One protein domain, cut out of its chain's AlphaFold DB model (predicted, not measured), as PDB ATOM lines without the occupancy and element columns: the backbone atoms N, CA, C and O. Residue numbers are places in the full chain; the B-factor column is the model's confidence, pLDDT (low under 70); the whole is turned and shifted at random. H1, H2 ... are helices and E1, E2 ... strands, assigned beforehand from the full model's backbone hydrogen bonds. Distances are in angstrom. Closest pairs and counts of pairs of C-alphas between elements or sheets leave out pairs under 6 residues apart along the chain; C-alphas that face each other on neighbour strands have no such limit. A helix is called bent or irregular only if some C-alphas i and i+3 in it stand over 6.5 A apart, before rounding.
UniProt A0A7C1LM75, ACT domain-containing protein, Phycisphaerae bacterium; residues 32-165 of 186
ATOM      1  N   PRO A  32      32.562  -5.525   7.085       48.38
ATOM      2  CA  PRO A  32      33.672  -6.317   7.610       48.38
ATOM      3  C   PRO A  32      34.976  -5.738   7.040       48.38
ATOM      4  O   PRO A  32      35.371  -6.050   5.918       48.38
ATOM      5  N   MET A  33      35.569  -4.811   7.795       66.00
ATOM      6  CA  MET A  33      36.630  -3.926   7.328       66.00
ATOM      7  C   MET A  33      37.966  -4.654   7.314       66.00
ATOM      8  O   MET A  33      38.540  -4.951   8.366       66.00
ATOM      9  N   ILE A  34      38.466  -4.899   6.107       86.44
ATOM     10  CA  ILE A  34      39.897  -5.009   5.871       86.44
ATOM     11  C   ILE A  34      40.374  -3.734   5.179       86.44
ATOM     12  O   ILE A  34      39.795  -3.311   4.180       86.44
ATOM     13  N   CYS A  35      41.414  -3.105   5.714       90.00
ATOM     14  CA  CYS A  35      42.059  -1.948   5.099       90.00
ATOM     15  C   CYS A  35      43.580  -2.077   5.178       90.00
ATOM     16  O   CYS A  35      44.123  -2.875   5.945       90.00
ATOM     17  N   THR A  36      44.272  -1.319   4.332       93.81
ATOM     18  CA  THR A  36      45.726  -1.164   4.425       93.81
ATOM     19  C   THR A  36      46.019   0.164   5.093       93.81
ATOM     20  O   THR A  36      45.606   1.194   4.569       93.81
ATOM     21  N   GLU A  37      46.774   0.142   6.186       94.75
ATOM     22  CA  GLU A  37      47.171   1.348   6.913       94.75
ATOM     23  C   GLU A  37      48.696   1.489   6.977       94.75
ATOM     24  O   GLU A  37      49.424   0.484   6.973       94.75
ATOM     25  N   PRO A  38      49.211   2.726   7.056       97.19
ATOM     26  CA  PRO A  38      50.567   2.991   7.507       97.19
ATOM     27  C   PRO A  38      50.749   2.643   8.989       97.19
ATOM     28  O   PRO A  38      49.970   3.059   9.845       97.19
ATOM     29  N   GLN A  39      51.828   1.932   9.293       97.69
ATOM     30  CA  GLN A  39      52.331   1.704  10.640       97.69
ATOM     31  C   GLN A  39      53.682   2.397  10.792       97.69
ATOM     32  O   GLN A  39      54.574   2.214   9.962       97.69
ATOM     33  N   PHE A  40      53.854   3.112  11.897       97.69
ATOM     34  CA  PHE A  40      55.121   3.714  12.292       97.69
ATOM     35  C   PHE A  40      55.803   2.814  13.314       97.69
ATOM     36  O   PHE A  40      55.181   2.425  14.300       97.69
ATOM     37  N   SER A  41      57.064   2.463  13.068       96.06
ATOM     38  CA  SER A  41      57.915   1.744  14.017       96.06
ATOM     39  C   SER A  41      58.966   2.713  14.539       96.06
ATOM     40  O   SER A  41      59.794   3.171  13.759       96.06
ATOM     41  N   ILE A  42      58.911   3.033  15.826       94.75
ATOM     42  CA  ILE A  42      59.762   4.012  16.502       94.75
ATOM     43  C   ILE A  42      60.716   3.244  17.418       94.75
ATOM     44  O   ILE A  42      60.281   2.391  18.195       94.75
ATOM     45  N   PHE A  43      62.011   3.517  17.295       92.19
ATOM     46  CA  PHE A  43      63.061   2.857  18.063       92.19
ATOM     47  C   PHE A  43      63.320   3.644  19.342       92.19
ATOM     48  O   PHE A  43      63.715   4.806  19.292       92.19
ATOM     49  N   LEU A  44      63.066   3.011  20.482       89.19
ATOM     50  CA  LEU A  44      63.066   3.640  21.795       89.19
ATOM     51  C   LEU A  44      64.147   3.050  22.679       89.19
ATOM     52  O   LEU A  44      64.344   1.839  22.728       89.19
ATOM     53  N   ILE A  45      64.774   3.900  23.482       87.06
ATOM     54  CA  ILE A  45      65.574   3.428  24.607       87.06
ATOM     55  C   ILE A  45      64.609   2.941  25.691       87.06
ATOM     56  O   ILE A  45      63.651   3.638  26.037       87.06
ATOM     57  N   ASN A  46      64.866   1.759  26.255       83.38
ATOM     58  CA  ASN A  46      64.057   1.206  27.337       83.38
ATOM     59  C   ASN A  46      64.345   1.929  28.667       83.38
ATOM     60  O   ASN A  46      65.106   1.454  29.508       83.38
ATOM     61  N   LYS A  47      63.774   3.127  28.824       87.88
ATOM     62  CA  LYS A  47      63.857   3.952  30.034       87.88
ATOM     63  C   LYS A  47      62.466   4.442  30.449       87.88
ATOM     64  O   LYS A  47      61.642   4.748  29.578       87.88
ATOM     65  N   PRO A  48      62.200   4.580  31.762       88.69
ATOM     66  CA  PRO A  48      60.970   5.191  32.248       88.69
ATOM     67  C   PRO A  48      60.720   6.560  31.601       88.69
ATOM     68  O   PRO A  48      61.635   7.365  31.448       88.69
ATOM     69  N   GLY A  49      59.474   6.816  31.206       90.62
ATOM     70  CA  GLY A  49      59.052   8.095  30.627       90.62
ATOM     71  C   GLY A  49      59.210   8.230  29.108       90.62
ATOM     72  O   GLY A  49      58.497   9.040  28.523       90.62
ATOM     73  N   VAL A  50      60.032   7.413  28.436       90.75
ATOM     74  CA  VAL A  50      60.235   7.518  26.972       90.75
ATOM     75  C   VAL A  50      58.937   7.244  26.206       90.75
ATOM     76  O   VAL A  50      58.485   8.068  25.411       90.75
ATOM     77  N   LEU A  51      58.267   6.129  26.510       91.94
ATOM     78  CA  LEU A  51      56.965   5.807  25.916       91.94
ATOM     79  C   LEU A  51      55.902   6.875  26.240       91.94
ATOM     80  O   LEU A  51      55.090   7.238  25.385       91.94
ATOM     81  N   ALA A  52      55.923   7.404  27.466       94.12
ATOM     82  CA  ALA A  52      54.999   8.447  27.901       94.12
ATOM     83  C   ALA A  52      55.208   9.751  27.116       94.12
ATOM     84  O   ALA A  52      54.230  10.389  26.736       94.12
ATOM     85  N   ALA A  53      56.455  10.127  26.821       93.56
ATOM     86  CA  ALA A  53      56.771  11.334  26.063       93.56
ATOM     87  C   ALA A  53      56.189  11.279  24.642       93.56
ATOM     88  O   ALA A  53      55.510  12.216  24.218       93.56
ATOM     89  N   ILE A  54      56.372  10.157  23.944       93.56
ATOM     90  CA  ILE A  54      55.883   9.976  22.569       93.56
ATOM     91  C   ILE A  54      54.358   9.924  22.518       93.56
ATOM     92  O   ILE A  54      53.732  10.614  21.713       93.56
ATOM     93  N   THR A  55      53.739   9.140  23.399       94.94
ATOM     94  CA  THR A  55      52.273   9.037  23.448       94.94
ATOM     95  C   THR A  55      51.625  10.358  23.873       94.94
ATOM     96  O   THR A  55      50.594  10.739  23.320       94.94
ATOM     97  N   SER A  56      52.272  11.128  24.753       96.12
ATOM     98  CA  SER A  56      51.838  12.487  25.105       96.12
ATOM     99  C   SER A  56      51.986  13.471  23.944       96.12
ATOM    100  O   SER A  56      51.133  14.339  23.774       96.12
ATOM    101  N   ALA A  57      53.040  13.356  23.130       95.25
ATOM    102  CA  ALA A  57      53.215  14.189  21.942       95.25
ATOM    103  C   ALA A  57      52.102  13.939  20.909       95.25
ATOM    104  O   ALA A  57      51.525  14.893  20.388       95.25
ATOM    105  N   LEU A  58      51.729  12.672  20.686       96.75
ATOM    106  CA  LEU A  58      50.581  12.306  19.846       96.75
ATOM    107  C   LEU A  58      49.268  12.882  20.400       96.75
ATOM    108  O   LEU A  58      48.487  13.478  19.658       96.75
ATOM    109  N   ALA A  59      49.052  12.763  21.713       97.31
ATOM    110  CA  ALA A  59      47.850  13.270  22.371       97.31
ATOM    111  C   ALA A  59      47.717  14.802  22.279       97.31
ATOM    112  O   ALA A  59      46.619  15.305  22.039       97.31
ATOM    113  N   LYS A  60      48.822  15.553  22.407       97.00
ATOM    114  CA  LYS A  60      48.840  17.022  22.249       97.00
ATOM    115  C   LYS A  60      48.378  17.465  20.859       97.00
ATOM    116  O   LYS A  60      47.656  18.451  20.743       97.00
ATOM    117  N   GLU A  61      48.726  16.700  19.829       96.12
ATOM    118  CA  GLU A  61      48.283  16.918  18.444       96.12
ATOM    119  C   GLU A  61      46.878  16.350  18.155       96.12
ATOM    120  O   GLU A  61      46.387  16.441  17.026       96.12
ATOM    121  N   ARG A  62      46.213  15.785  19.176       96.56
ATOM    122  CA  ARG A  62      44.905  15.113  19.096       96.56
ATOM    123  C   ARG A  62      44.878  13.960  18.089       96.56
ATOM    124  O   ARG A  62      43.873  13.754  17.417       96.56
ATOM    125  N   ILE A  63      45.984  13.229  17.985       96.88
ATOM    126  CA  ILE A  63      46.106  12.047  17.130       96.88
ATOM    127  C   ILE A  63      45.700  10.823  17.948       96.88
ATOM    128  O   ILE A  63      46.292  10.551  18.997       96.88
ATOM    129  N   ASN A  64      44.711  10.069  17.474       94.75
ATOM    130  CA  ASN A  64      44.279   8.848  18.139       94.75
ATOM    131  C   ASN A  64      45.120   7.640  17.698       94.75
ATOM    132  O   ASN A  64      45.419   7.452  16.518       94.75
ATOM    133  N   ILE A  65      45.459   6.770  18.653       94.62
ATOM    134  CA  ILE A  65      46.163   5.513  18.382       94.62
ATOM    135  C   ILE A  65      45.126   4.410  18.142       94.62
ATOM    136  O   ILE A  65      44.362   4.037  19.030       94.62
ATOM    137  N   THR A  66      45.109   3.872  16.927       91.75
ATOM    138  CA  THR A  66      44.182   2.824  16.476       91.75
ATOM    139  C   THR A  66      44.674   1.429  16.849       91.75
ATOM    140  O   THR A  66      43.870   0.548  17.159       91.75
ATOM    141  N   ALA A  67      45.989   1.218  16.796       93.56
ATOM    142  CA  ALA A  67      46.635  -0.028  17.179       93.56
ATOM    143  C   ALA A  67      48.040   0.264  17.713       93.56
ATOM    144  O   ALA A  67      48.745   1.103  17.157       93.56
ATOM    145  N   LEU A  68      48.447  -0.446  18.765       94.94
ATOM    146  CA  LEU A  68      49.759  -0.300  19.386       94.94
ATOM    147  C   LEU A  68      50.321  -1.672  19.738       94.94
ATOM    148  O   LEU A  68      49.600  -2.534  20.238       94.94
ATOM    149  N   SER A  69      51.611  -1.859  19.494       94.50
ATOM    150  CA  SER A  69      52.384  -2.991  19.991       94.50
ATOM    151  C   SER A  69      53.773  -2.493  20.367       94.50
ATOM    152  O   SER A  69      54.345  -1.656  19.673       94.50
ATOM    153  N   MET A  70      54.311  -2.996  21.469       90.94
ATOM    154  CA  MET A  70      55.700  -2.784  21.844       90.94
ATOM    155  C   MET A  70      56.365  -4.147  21.871       90.94
ATOM    156  O   MET A  70      55.838  -5.072  22.486       90.94
ATOM    157  N   MET A  71      57.485  -4.265  21.173       86.19
ATOM    158  CA  MET A  71      58.307  -5.463  21.223       86.19
ATOM    159  C   MET A  71      59.642  -5.118  21.852       86.19
ATOM    160  O   MET A  71      60.225  -4.067  21.569       86.19
ATOM    161  N   ASP A  72      60.100  -6.015  22.705       81.19
ATOM    162  CA  ASP A  72      61.438  -6.009  23.247       81.19
ATOM    163  C   ASP A  72      62.455  -6.363  22.153       81.19
ATOM    164  O   ASP A  72      62.236  -7.217  21.294       81.19
ATOM    165  N   SER A  73      63.583  -5.663  22.168       70.12
ATOM    166  CA  SER A  73      64.815  -6.144  21.555       70.12
ATOM    167  C   SER A  73      65.943  -5.987  22.567       70.12
ATOM    168  O   SER A  73      65.789  -5.286  23.569       70.12
ATOM    169  N   VAL A  74      67.064  -6.661  22.311       67.56
ATOM    170  CA  VAL A  74      68.204  -6.739  23.237       67.56
ATOM    171  C   VAL A  74      68.757  -5.353  23.594       67.56
ATOM    172  O   VAL A  74      69.194  -5.145  24.720       67.56
ATOM    173  N   GLU A  75      68.690  -4.391  22.669       71.81
ATOM    174  CA  GLU A  75      69.308  -3.068  22.841       71.81
ATOM    175  C   GLU A  75      68.291  -1.915  22.867       71.81
ATOM    176  O   GLU A  75      68.493  -0.925  23.570       71.81
ATOM    177  N   LEU A  76      67.177  -2.034  22.131       79.56
ATOM    178  CA  LEU A  76      66.157  -0.984  21.988       79.56
ATOM    179  C   LEU A  76      64.734  -1.566  21.995       79.56
ATOM    180  O   LEU A  76      64.472  -2.625  21.440       79.56
ATOM    181  N   GLY A  77      63.765  -0.860  22.567       87.69
ATOM    182  CA  GLY A  77      62.352  -1.183  22.367       87.69
ATOM    183  C   GLY A  77      61.888  -0.743  20.977       87.69
ATOM    184  O   GLY A  77      62.255   0.336  20.517       87.69
ATOM    185  N   VAL A  78      61.050  -1.536  20.310       92.50
ATOM    186  CA  VAL A  78      60.393  -1.114  19.061       92.50
ATOM    187  C   VAL A  78      58.919  -0.867  19.337       92.50
ATOM    188  O   VAL A  78      58.139  -1.805  19.522       92.50
ATOM    189  N   LEU A  79      58.530   0.408  19.337       94.38
ATOM    190  CA  LEU A  79      57.140   0.833  19.439       94.38
ATOM    191  C   LEU A  79      56.516   0.876  18.046       94.38
ATOM    192  O   LEU A  79      56.942   1.644  17.190       94.38
ATOM    193  N   ARG A  80      55.468   0.090  17.824       95.88
ATOM    194  CA  ARG A  80      54.673   0.103  16.597       95.88
ATOM    195  C   ARG A  80      53.322   0.725  16.856       95.88
ATOM    196  O   ARG A  80      52.592   0.261  17.730       95.88
ATOM    197  N   ILE A  81      52.975   1.727  16.058       96.38
ATOM    198  CA  ILE A  81      51.688   2.412  16.143       96.38
ATOM    199  C   ILE A  81      51.033   2.533  14.772       96.38
ATOM    200  O   ILE A  81      51.687   2.792  13.762       96.38
ATOM    201  N   VAL A  82      49.717   2.367  14.762       96.12
ATOM    202  CA  VAL A  82      48.826   2.777  13.674       96.12
ATOM    203  C   VAL A  82      47.919   3.852  14.253       96.12
ATOM    204  O   VAL A  82      47.344   3.651  15.324       96.12
ATOM    205  N   CYS A  83      47.790   4.978  13.563       95.56
ATOM    206  CA  CYS A  83      47.035   6.142  14.023       95.56
ATOM    207  C   CYS A  83      45.955   6.537  13.014       95.56
ATOM    208  O   CYS A  83      45.966   6.071  11.878       95.56
ATOM    209  N   ASP A  84      45.032   7.393  13.438       93.00
ATOM    210  CA  ASP A  84      43.956   7.938  12.604       93.00
ATOM    211  C   ASP A  84      44.426   8.942  11.536       93.00
ATOM    212  O   ASP A  84      43.853   8.982  10.448       93.00
ATOM    213  N   ASP A  85      45.484   9.714  11.810       94.50
ATOM    214  CA  ASP A  85      46.080  10.670  10.867       94.50
ATOM    215  C   ASP A  85      47.581  10.393  10.632       94.50
ATOM    216  O   ASP A  85      48.457  11.004  11.260       94.50
ATOM    217  N   PRO A  86      47.927   9.500   9.683       95.50
ATOM    218  CA  PRO A  86      49.319   9.190   9.361       95.50
ATOM    219  C   PRO A  86      50.126  10.401   8.871       95.50
ATOM    220  O   PRO A  86      51.345  10.444   9.030       95.50
ATOM    221  N   ALA A  87      49.486  11.393   8.242       96.12
ATOM    222  CA  ALA A  87      50.183  12.572   7.737       96.12
ATOM    223  C   ALA A  87      50.667  13.464   8.885       96.12
ATOM    224  O   ALA A  87      51.804  13.946   8.850       96.12
ATOM    225  N   ARG A  88      49.844  13.650   9.921       96.75
ATOM    226  CA  ARG A  88      50.255  14.363  11.136       96.75
ATOM    227  C   ARG A  88      51.287  13.588  11.937       96.75
ATOM    228  O   ARG A  88      52.234  14.212  12.407       96.75
ATOM    229  N   VAL A  89      51.182  12.260  12.013       97.12
ATOM    230  CA  VAL A  89      52.205  11.438  12.681       97.12
ATOM    231  C   VAL A  89      53.573  11.617  12.025       97.12
ATOM    232  O   VAL A  89      54.532  11.918  12.728       97.12
ATOM    233  N   ARG A  90      53.675  11.554  10.687       97.00
ATOM    234  CA  ARG A  90      54.944  11.827   9.977       97.00
ATOM    235  C   ARG A  90      55.516  13.196  10.330       97.00
ATOM    236  O   ARG A  90      56.703  13.319  10.609       97.00
ATOM    237  N   LYS A  91      54.674  14.235  10.323       96.62
ATOM    238  CA  LYS A  91      55.095  15.602  10.671       96.62
ATOM    239  C   LYS A  91      55.571  15.708  12.118       96.62
ATOM    240  O   LYS A  91      56.520  16.442  12.366       96.62
ATOM    241  N   LEU A  92      54.913  15.018  13.047       96.00
ATOM    242  CA  LEU A  92      55.298  14.987  14.455       96.00
ATOM    243  C   LEU A  92      56.638  14.268  14.634       96.00
ATOM    244  O   LEU A  92      57.559  14.851  15.195       96.00
ATOM    245  N   LEU A  93      56.772  13.048  14.107       95.00
ATOM    246  CA  LEU A  93      57.981  12.232  14.254       95.00
ATOM    247  C   LEU A  93      59.199  12.858  13.556       95.00
ATOM    248  O   LEU A  93      60.304  12.789  14.079       95.00
ATOM    249  N   ASN A  94      59.014  13.565  12.438       94.50
ATOM    250  CA  ASN A  94      60.095  14.330  11.794       94.50
ATOM    251  C   ASN A  94      60.645  15.486  12.645       94.50
ATOM    252  O   ASN A  94      61.722  15.994  12.348       94.50
ATOM    253  N   LYS A  95      59.906  15.938  13.664       92.56
ATOM    254  CA  LYS A  95      60.376  16.956  14.616       92.56
ATOM    255  C   LYS A  95      61.051  16.342  15.843       92.56
ATOM    256  O   LYS A  95      61.634  17.076  16.633       92.56
ATOM    257  N   THR A  96      60.928  15.029  16.034       86.31
ATOM    258  CA  THR A  96      61.574  14.309  17.135       86.31
ATOM    259  C   THR A  96      62.982  13.878  16.738       86.31
ATOM    260  O   THR A  96      63.282  13.733  15.556       86.31
ATOM    261  N   HIS A  97      63.845  13.652  17.728       85.31
ATOM    262  CA  HIS A  97      65.173  13.072  17.504       85.31
ATOM    263  C   HIS A  97      65.144  11.536  17.416       85.31
ATOM    264  O   HIS A  97      66.182  10.920  17.183       85.31
ATOM    265  N   ASP A  98      63.975  10.920  17.604       87.31
ATOM    266  CA  ASP A  98      63.810   9.472  17.586       87.31
ATOM    267  C   ASP A  98      63.940   8.914  16.165       87.31
ATOM    268  O   ASP A  98      63.416   9.464  15.191       87.31
ATOM    269  N   HIS A  99      64.600   7.765  16.041       92.12
ATOM    270  CA  HIS A  99      64.621   7.024  14.787       92.12
ATOM    271  C   HIS A  99      63.293   6.299  14.583       92.12
ATOM    272  O   HIS A  99      62.779   5.636  15.487       92.12
ATOM    273  N   TRP A 100      62.744   6.381  13.372       95.31
ATOM    274  CA  TRP A 100      61.506   5.701  13.024       95.31
ATOM    275  C   TRP A 100      61.486   5.238  11.566       95.31
ATOM    276  O   TRP A 100      62.188   5.764  10.706       95.31
ATOM    277  N   THR A 101      60.666   4.227  11.292       96.19
ATOM    278  CA  THR A 101      60.406   3.689   9.951       96.19
ATOM    279  C   THR A 101      58.910   3.550   9.716       96.19
ATOM    280  O   THR A 101      58.126   3.440  10.661       96.19
ATOM    281  N   GLU A 102      58.501   3.525   8.451       96.75
ATOM    282  CA  GLU A 102      57.110   3.325   8.055       96.75
ATOM    283  C   GLU A 102      56.945   2.022   7.275       96.75
ATOM    284  O   GLU A 102      57.743   1.697   6.396       96.75
ATOM    285  N   ALA A 103      55.878   1.281   7.563       96.62
ATOM    286  CA  ALA A 103      55.506   0.085   6.824       96.62
ATOM    287  C   ALA A 103      54.001   0.053   6.562       96.62
ATOM    288  O   ALA A 103      53.203   0.460   7.395       96.62
ATOM    289  N   LYS A 104      53.594  -0.505   5.419       96.81
ATOM    290  CA  LYS A 104      52.182  -0.837   5.174       96.81
ATOM    291  C   LYS A 104      51.815  -2.148   5.863       96.81
ATOM    292  O   LYS A 104      52.551  -3.133   5.705       96.81
ATOM    293  N   VAL A 105      50.674  -2.148   6.551       97.19
ATOM    294  CA  VAL A 105      50.084  -3.296   7.256       97.19
ATOM    295  C   VAL A 105      48.603  -3.449   6.917       97.19
ATOM    296  O   VAL A 105      47.955  -2.491   6.502       97.19
ATOM    297  N   LEU A 106      48.070  -4.661   7.064       95.88
ATOM    298  CA  LEU A 106      46.645  -4.949   6.917       95.88
ATOM    299  C   LEU A 106      45.967  -4.922   8.278       95.88
ATOM    300  O   LEU A 106      46.381  -5.653   9.174       95.88
ATOM    301  N   LEU A 107      44.905  -4.135   8.409       93.75
ATOM    302  CA  LEU A 107      43.997  -4.187   9.549       93.75
ATOM    303  C   LEU A 107      42.777  -5.002   9.151       93.75
ATOM    304  O   LEU A 107      42.172  -4.723   8.122       93.75
ATOM    305  N   MET A 108      42.409  -5.983   9.967       91.94
ATOM    306  CA  MET A 108      41.222  -6.810   9.771       91.94
ATOM    307  C   MET A 108      40.405  -6.850  11.058       91.94
ATOM    308  O   MET A 108      40.889  -7.309  12.094       91.94
ATOM    309  N   GLU A 109      39.147  -6.430  10.987       89.06
ATOM    310  CA  GLU A 109      38.219  -6.598  12.101       89.06
ATOM    311  C   GLU A 109      37.667  -8.028  12.166       89.06
ATOM    312  O   GLU A 109      37.243  -8.610  11.163       89.06
ATOM    313  N   MET A 110      37.637  -8.603  13.364       88.12
ATOM    314  CA  MET A 110      37.212  -9.979  13.588       88.12
ATOM    315  C   MET A 110      36.539 -10.159  14.949       88.12
ATOM    316  O   MET A 110      36.607  -9.290  15.814       88.12
ATOM    317  N   ASP A 111      35.856 -11.288  15.150       89.25
ATOM    318  CA  ASP A 111      35.317 -11.596  16.477       89.25
ATOM    319  C   ASP A 111      36.447 -11.967  17.435       89.25
ATOM    320  O   ASP A 111      37.358 -12.718  17.079       89.25
ATOM    321  N   ASN A 112      36.321 -11.531  18.680       90.00
ATOM    322  CA  ASN A 112      37.174 -11.963  19.772       90.00
ATOM    323  C   ASN A 112      36.685 -13.317  20.317       90.00
ATOM    324  O   ASN A 112      35.999 -13.389  21.337       90.00
ATOM    325  N   ARG A 113      36.956 -14.399  19.572       89.94
ATOM    326  CA  ARG A 113      36.623 -15.782  19.958       89.94
ATOM    327  C   ARG A 113      37.740 -16.756  19.567       89.94
ATOM    328  O   ARG A 113      38.440 -16.511  18.576       89.94
ATOM    329  N   PRO A 114      37.874 -17.897  20.269       93.00
ATOM    330  CA  PRO A 114      38.853 -18.922  19.924       93.00
ATOM    331  C   PRO A 114      38.782 -19.347  18.450       93.00
ATOM    332  O   PRO A 114      37.710 -19.495  17.861       93.00
ATOM    333  N   GLY A 115      39.951 -19.519  17.833       92.88
ATOM    334  CA  GLY A 115      40.092 -20.004  16.459       92.88
ATOM    335  C   GLY A 115      39.800 -18.985  15.350       92.88
ATOM    336  O   GLY A 115      40.077 -19.288  14.191       92.88
ATOM    337  N   VAL A 116      39.290 -17.783  15.652       91.88
ATOM    338  CA  VAL A 116      39.009 -16.755  14.628       91.88
ATOM    339  C   VAL A 116      40.296 -16.287  13.948       91.88
ATOM    340  O   VAL A 116      40.401 -16.363  12.723       91.88
ATOM    341  N   PHE A 117      41.300 -15.903  14.736       94.19
ATOM    342  CA  PHE A 117      42.617 -15.527  14.222       94.19
ATOM    343  C   PHE A 117      43.280 -16.684  13.455       94.19
ATOM    344  O   PHE A 117      43.822 -16.488  12.371       94.19
ATOM    345  N   ALA A 118      43.155 -17.918  13.961       95.94
ATOM    346  CA  ALA A 118      43.700 -19.108  13.308       95.94
ATOM    347  C   ALA A 118      43.100 -19.347  11.910       95.94
ATOM    348  O   ALA A 118      43.810 -19.789  11.012       95.94
ATOM    349  N   ARG A 119      41.813 -19.034  11.689       94.38
ATOM    350  CA  ARG A 119      41.212 -19.092  10.345       94.38
ATOM    351  C   ARG A 119      41.842 -18.075   9.395       94.38
ATOM    352  O   ARG A 119      42.134 -18.438   8.262       94.38
ATOM    353  N   ALA A 120      42.075 -16.843   9.850       94.12
ATOM    354  CA  ALA A 120      42.736 -15.819   9.040       94.12
ATOM    355  C   ALA A 120      44.176 -16.230   8.685       94.12
ATOM    356  O   ALA A 120      44.555 -16.199   7.516       94.12
ATOM    357  N   ALA A 121      44.942 -16.706   9.670       96.62
ATOM    358  CA  ALA A 121      46.308 -17.180   9.465       96.62
ATOM    359  C   ALA A 121      46.378 -18.379   8.503       96.62
ATOM    360  O   ALA A 121      47.183 -18.368   7.575       96.62
ATOM    361  N   ARG A 122      45.495 -19.381   8.660       96.62
ATOM    362  CA  ARG A 122      45.408 -20.521   7.728       96.62
ATOM    363  C   ARG A 122      45.104 -20.076   6.306       96.62
ATOM    364  O   ARG A 122      45.760 -20.533   5.380       96.62
ATOM    365  N   LYS A 123      44.166 -19.147   6.134       95.12
ATOM    366  CA  LYS A 123      43.790 -18.653   4.811       95.12
ATOM    367  C   LYS A 123      44.961 -17.951   4.104       95.12
ATOM    368  O   LYS A 123      45.158 -18.135   2.905       95.12
ATOM    369  N   LEU A 124      45.767 -17.186   4.845       96.56
ATOM    370  CA  LEU A 124      47.009 -16.605   4.322       96.56
ATOM    371  C   LEU A 124      48.036 -17.686   3.956       96.56
ATOM    372  O   LEU A 124      48.646 -17.603   2.890       96.56
ATOM    373  N   ALA A 125      48.184 -18.718   4.791       97.56
ATOM    374  CA  ALA A 125      49.096 -19.831   4.542       97.56
ATOM    375  C   ALA A 125      48.707 -20.655   3.300       97.56
ATOM    376  O   ALA A 125      49.564 -20.918   2.462       97.56
ATOM    377  N   GLU A 126      47.423 -20.986   3.126       96.94
ATOM    378  CA  GLU A 126      46.877 -21.649   1.925       96.94
ATOM    379  C   GLU A 126      47.134 -20.833   0.650       96.94
ATOM    380  O   GLU A 126      47.344 -21.375  -0.430       96.94
ATOM    381  N   ALA A 127      47.149 -19.505   0.776       96.62
ATOM    382  CA  ALA A 127      47.501 -18.601  -0.306       96.62
ATOM    383  C   ALA A 127      49.020 -18.399  -0.462       96.62
ATOM    384  O   ALA A 127      49.430 -17.554  -1.259       96.62
ATOM    385  N   HIS A 128      49.864 -19.133   0.266       97.06
ATOM    386  CA  HIS A 128      51.320 -18.965   0.290       97.06
ATOM    387  C   HIS A 128      51.761 -17.524   0.603       97.06
ATOM    388  O   HIS A 128      52.704 -17.006   0.005       97.06
ATOM    389  N   VAL A 129      51.065 -16.845   1.521       97.75
ATOM    390  CA  VAL A 129      51.436 -15.507   1.993       97.75
ATOM    391  C   VAL A 129      52.070 -15.600   3.377       97.75
ATOM    392  O   VAL A 129      51.398 -15.911   4.359       97.75
ATOM    393  N   SER A 130      53.362 -15.279   3.459       97.31
ATOM    394  CA  SER A 130      54.086 -15.230   4.731       97.31
ATOM    395  C   SER A 130      53.685 -14.013   5.574       97.31
ATOM    396  O   SER A 130      53.503 -12.907   5.050       97.31
ATOM    397  N   ILE A 131      53.573 -14.227   6.888       97.62
ATOM    398  CA  ILE A 131      53.302 -13.207   7.904       97.62
ATOM    399  C   ILE A 131      54.624 -12.901   8.610       97.62
ATOM    400  O   ILE A 131      55.165 -13.758   9.301       97.62
ATOM    401  N   ALA A 132      55.134 -11.680   8.456       95.75
ATOM    402  CA  ALA A 132      56.365 -11.247   9.117       95.75
ATOM    403  C   ALA A 132      56.137 -10.976  10.610       95.75
ATOM    404  O   ALA A 132      56.958 -11.323  11.450       95.75
ATOM    405  N   TYR A 133      55.010 -10.347  10.937       95.62
ATOM    406  CA  TYR A 133      54.518 -10.208  12.302       95.62
ATOM    407  C   TYR A 133      53.019  -9.930  12.282       95.62
ATOM    408  O   TYR A 133      52.467  -9.429  11.294       95.62
ATOM    409  N   ALA A 134      52.366 -10.225  13.398       96.44
ATOM    410  CA  ALA A 134      50.977  -9.880  13.621       96.44
ATOM    411  C   ALA A 134      50.722  -9.603  15.100       96.44
ATOM    412  O   ALA A 134      51.397 -10.146  15.970       96.44
ATOM    413  N   TYR A 135      49.739  -8.756  15.372       95.75
ATOM    414  CA  TYR A 135      49.275  -8.451  16.721       95.75
ATOM    415  C   TYR A 135      47.787  -8.111  16.683       95.75
ATOM    416  O   TYR A 135      47.209  -7.912  15.613       95.75
ATOM    417  N   THR A 136      47.143  -8.081  17.845       93.12
ATOM    418  CA  THR A 136      45.726  -7.723  17.960       93.12
ATOM    419  C   THR A 136      45.556  -6.512  18.858       93.12
ATOM    420  O   THR A 136      46.405  -6.227  19.700       93.12
ATOM    421  N   THR A 137      44.480  -5.764  18.645       89.19
ATOM    422  CA  THR A 137      44.122  -4.627  19.489       89.19
ATOM    423  C   THR A 137      43.172  -5.054  20.598       89.19
ATOM    424  O   THR A 137      42.445  -6.046  20.484       89.19
ATOM    425  N   GLY A 138      43.090  -4.211  21.629       80.00
ATOM    426  CA  GLY A 138      41.923  -4.183  22.502       80.00
ATOM    427  C   GLY A 138      40.639  -4.041  21.680       80.00
ATOM    428  O   GLY A 138      40.634  -3.473  20.581       80.00
ATOM    429  N   GLY A 139      39.568  -4.623  22.194       77.31
ATOM    430  CA  GLY A 139      38.318  -4.790  21.483       77.31
ATOM    431  C   GLY A 139      37.121  -4.501  22.376       77.31
ATOM    432  O   GLY A 139      37.158  -4.816  23.563       77.31
ATOM    433  N   SER A 140      36.068  -3.910  21.816       76.44
ATOM    434  CA  SER A 140      34.780  -3.715  22.487       76.44
ATOM    435  C   SER A 140      33.737  -4.665  21.903       76.44
ATOM    436  O   SER A 140      33.855  -5.110  20.761       76.44
ATOM    437  N   GLU A 141      32.715  -5.002  22.694       82.50
ATOM    438  CA  GLU A 141      31.532  -5.740  22.213       82.50
ATOM    439  C   GLU A 141      31.855  -7.101  21.556       82.50
ATOM    440  O   GLU A 141      31.184  -7.559  20.632       82.50
ATOM    441  N   GLY A 142      32.918  -7.769  22.017       83.25
ATOM    442  CA  GLY A 142      33.332  -9.069  21.481       83.25
ATOM    443  C   GLY A 142      33.951  -9.010  20.079       83.25
ATOM    444  O   GLY A 142      34.067 -10.046  19.422       83.25
ATOM    445  N   ARG A 143      34.366  -7.828  19.614       86.75
ATOM    446  CA  ARG A 143      35.151  -7.619  18.390       86.75
ATOM    447  C   ARG A 143      36.589  -7.277  18.753       86.75
ATOM    448  O   ARG A 143      36.839  -6.764  19.830       86.75
ATOM    449  N   THR A 144      37.536  -7.559  17.871       89.88
ATOM    450  CA  THR A 144      38.943  -7.137  17.962       89.88
ATOM    451  C   THR A 144      39.451  -6.827  16.556       89.88
ATOM    452  O   THR A 144      38.845  -7.240  15.563       89.88
ATOM    453  N   ARG A 145      40.559  -6.096  16.447       90.56
ATOM    454  CA  ARG A 145      41.251  -5.891  15.175       90.56
ATOM    455  C   ARG A 145      42.571  -6.636  15.206       90.56
ATOM    456  O   ARG A 145      43.338  -6.495  16.153       90.56
ATOM    457  N   ALA A 146      42.854  -7.388  14.154       94.00
ATOM    458  CA  ALA A 146      44.182  -7.921  13.912       94.00
ATOM    459  C   ALA A 146      44.937  -7.015  12.945       94.00
ATOM    460  O   ALA A 146      44.374  -6.543  11.958       94.00
ATOM    461  N   VAL A 147      46.217  -6.815  13.224       96.12
ATOM    462  CA  VAL A 147      47.168  -6.159  12.338       96.12
ATOM    463  C   VAL A 147      48.114  -7.221  11.797       96.12
ATOM    464  O   VAL A 147      48.692  -7.979  12.574       96.12
ATOM    465  N   PHE A 148      48.291  -7.264  10.479       96.88
ATOM    466  CA  PHE A 148      49.204  -8.182   9.807       96.88
ATOM    467  C   PHE A 148      50.211  -7.416   8.959       96.88
ATOM    468  O   PHE A 148      49.837  -6.669   8.050       96.88
ATOM    469  N   LYS A 149      51.500  -7.674   9.181       97.31
ATOM    470  CA  LYS A 149      52.528  -7.381   8.188       97.31
ATOM    471  C   LYS A 149      52.796  -8.633   7.375       97.31
ATOM    472  O   LYS A 149      53.267  -9.635   7.903       97.31
ATOM    473  N   VAL A 150      52.515  -8.555   6.082       97.44
ATOM    474  CA  VAL A 150      52.653  -9.677   5.151       97.44
ATOM    475  C   VAL A 150      53.639  -9.366   4.032       97.44
ATOM    476  O   VAL A 150      53.906  -8.197   3.738       97.44
ATOM    477  N   ALA A 151      54.155 -10.426   3.409       95.69
ATOM    478  CA  ALA A 151      55.033 -10.332   2.244       95.69
ATOM    479  C   ALA A 151      54.293  -9.810   0.995       95.69
ATOM    480  O   ALA A 151      54.798  -8.923   0.311       95.69
ATOM    481  N   ASP A 152      53.072 -10.298   0.739       96.25
ATOM    482  CA  ASP A 152      52.229  -9.864  -0.385       96.25
ATOM    483  C   ASP A 152      50.917  -9.247   0.117       96.25
ATOM    484  O   ASP A 152      49.953  -9.936   0.461       96.25
ATOM    485  N   MET A 153      50.889  -7.914   0.137       95.38
ATOM    486  CA  MET A 153      49.740  -7.127   0.588       95.38
ATOM    487  C   MET A 153      48.515  -7.288  -0.316       95.38
ATOM    488  O   MET A 153      47.394  -7.335   0.187       95.38
ATOM    489  N   LYS A 154      48.702  -7.375  -1.641       94.38
ATOM    490  CA  LYS A 154      47.584  -7.450  -2.596       94.38
ATOM    491  C   LYS A 154      46.886  -8.799  -2.480       94.38
ATOM    492  O   LYS A 154      45.657  -8.857  -2.391       94.38
ATOM    493  N   LYS A 155      47.670  -9.879  -2.437       95.38
ATOM    494  CA  LYS A 155      47.151 -11.240  -2.299       95.38
ATOM    495  C   LYS A 155      46.475 -11.438  -0.947       95.38
ATOM    496  O   LYS A 155      45.349 -11.926  -0.907       95.38
ATOM    497  N   ALA A 156      47.101 -10.984   0.139       95.25
ATOM    498  CA  ALA A 156      46.505 -11.051   1.471       95.25
ATOM    499  C   ALA A 156      45.188 -10.274   1.571       95.25
ATOM    500  O   ALA A 156      44.216 -10.806   2.104       95.25
ATOM    501  N   PHE A 157      45.131  -9.054   1.022       94.19
ATOM    502  CA  PHE A 157      43.906  -8.255   1.023       94.19
ATOM    503  C   PHE A 157      42.757  -9.000   0.341       94.19
ATOM    504  O   PHE A 157      41.678  -9.128   0.919       94.19
ATOM    505  N   LYS A 158      42.996  -9.551  -0.856       93.00
ATOM    506  CA  LYS A 158      41.992 -10.322  -1.604       93.00
ATOM    507  C   LYS A 158      41.491 -11.521  -0.795       93.00
ATOM    508  O   LYS A 158      40.294 -11.674  -0.571       93.00
ATOM    509  N   VAL A 159      42.426 -12.328  -0.312       93.06
ATOM    510  CA  VAL A 159      42.156 -13.597   0.367       93.06
ATOM    511  C   VAL A 159      41.415 -13.404   1.699       93.06
ATOM    512  O   VAL A 159      40.513 -14.172   2.033       93.06
ATOM    513  N   LEU A 160      41.757 -12.365   2.461       91.31
ATOM    514  CA  LEU A 160      41.086 -12.057   3.726       91.31
ATOM    515  C   LEU A 160      39.750 -11.321   3.535       91.31
ATOM    516  O   LEU A 160      38.850 -11.486   4.360       91.31
ATOM    517  N   SER A 161      39.577 -10.568   2.443       87.88
ATOM    518  CA  SER A 161      38.283  -9.954   2.098       87.88
ATOM    519  C   SER A 161      37.196 -11.012   1.884       87.88
ATOM    520  O   SER A 161      36.066 -10.859   2.353       87.88
ATOM    521  N   GLU A 162      37.547 -12.128   1.238       84.38
ATOM    522  CA  GLU A 162      36.650 -13.272   1.030       84.38
ATOM    523  C   GLU A 162      36.219 -13.916   2.359       84.38
ATOM    524  O   GLU A 162      35.075 -14.355   2.506       84.38
ATOM    525  N   LEU A 163      37.100 -13.912   3.366       78.69
ATOM    526  CA  LEU A 163      36.806 -14.440   4.697       78.69
ATOM    527  C   LEU A 163      35.785 -13.562   5.446       78.69
ATOM    528  O   LEU A 163      34.884 -14.093   6.098       78.69
ATOM    529  N   GLY A 164      35.889 -12.233   5.331       61.03
ATOM    530  CA  GLY A 164      34.999 -11.268   5.993       61.03
ATOM    531  C   GLY A 164      33.579 -11.201   5.413       61.03
ATOM    532  O   GLY A 164      32.618 -10.971   6.150       61.03
ATOM    533  N   ALA A 165      33.415 -11.460   4.112       53.44
ATOM    534  CA  ALA A 165      32.125 -11.382   3.415       53.44
ATOM    535  C   ALA A 165      31.096 -12.447   3.857       53.44
ATOM    536  O   ALA A 165      29.893 -12.290   3.638       53.44
TER     537      ALA A 165
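Overview. This is residues 32 to 165 of the 186 residues of the protein "ACT domain-containing protein" of Phycisphaerae bacterium (UniProt A0A7C1LM75). One six-stranded sheet is folded back on itself, so that leaf E2 E3 E1 faces leaf E6 E5, with the bent strand E4 as the hinge and long E1 and E4 side by side. A pair of helices covers each end of the long axis: H1 and H2 on leaf E2 E3 E1, H3 and H4 by E4, E6 and E5. The printed part has 134 residues, with four named helices and six named strands in the order E1 H1 E2 E3 H2 E4 H3 E5 E6 H4; the sheet's order is E2 E3 E1 E4 E6 E5, antiparallel throughout. The class is mixed, and the whole is compact and rounded, with a radius of gyration of the C-alphas of 15.7 A and spans of 42 by 31 by 26 A.

Along the chain. E1, residues 34 to 44, runs 29.4 A from C-alpha 34 at (39.897, -5.009, 5.871). H1 is residues 50 to 60, 15.6 A; the hairpin of E2, residues 65 to 71, and E3, residues 77 to 83, follows. H2 is residues 86 to 93. E4, residues 100 to 111, spans 31.6 A and bends by 61 degrees at residue 103. H3 is residues 116 to 126, 15.7 A; E5, residues 131 to 136, and E6, residues 143 to 150, form a hairpin. H4, residues 153 to 165, 18.3 A, ends at C-alpha 165, (32.125, -11.382, 3.415).

Arrangement. The strongly twisted sheet is curled like part of a barrel. E1 and E4 are antiparallel neighbours, with N 39 and O 103 2.8 A apart; N 69 and O 80 of E2 and E3 are 2.9 A apart, N 42 and O 79 of E1 and E3 2.8 A, N 108 and O 146 of E4 and E6 2.9 A, and N 149 and O 133 of E6 and E5 2.9 A. Between the leaves, the closest C-alphas of E2 and E5 are those of Ser 69 and Tyr 135, 7.1 A apart. E1 H1 E2, E3 H2 E4 and E4 H3 E5 are split strand-helix-strand units, each with another strand between its two strands and a right-handed crossover. H1 and H2 lie on the same face; H3 is on the opposite face. H4 is on the sheet along E4, at a height of 9.0 A. H3 and H4 touch at Leu 124 and Ala 156, their closest C-alphas, 6.3 A apart. Every O i to N i+4 pair is within hydrogen-bond range in H1, H2 and H3, and 8 of 9 in H4.

Size, cuts and confidence. The C-alphas of Lys 47 and Ala 165, the two farthest apart, are 44.2 A apart. The printed part has no cut and no long link. Residues 32 to 33, 74 and 164 to 165 have pLDDT under 70.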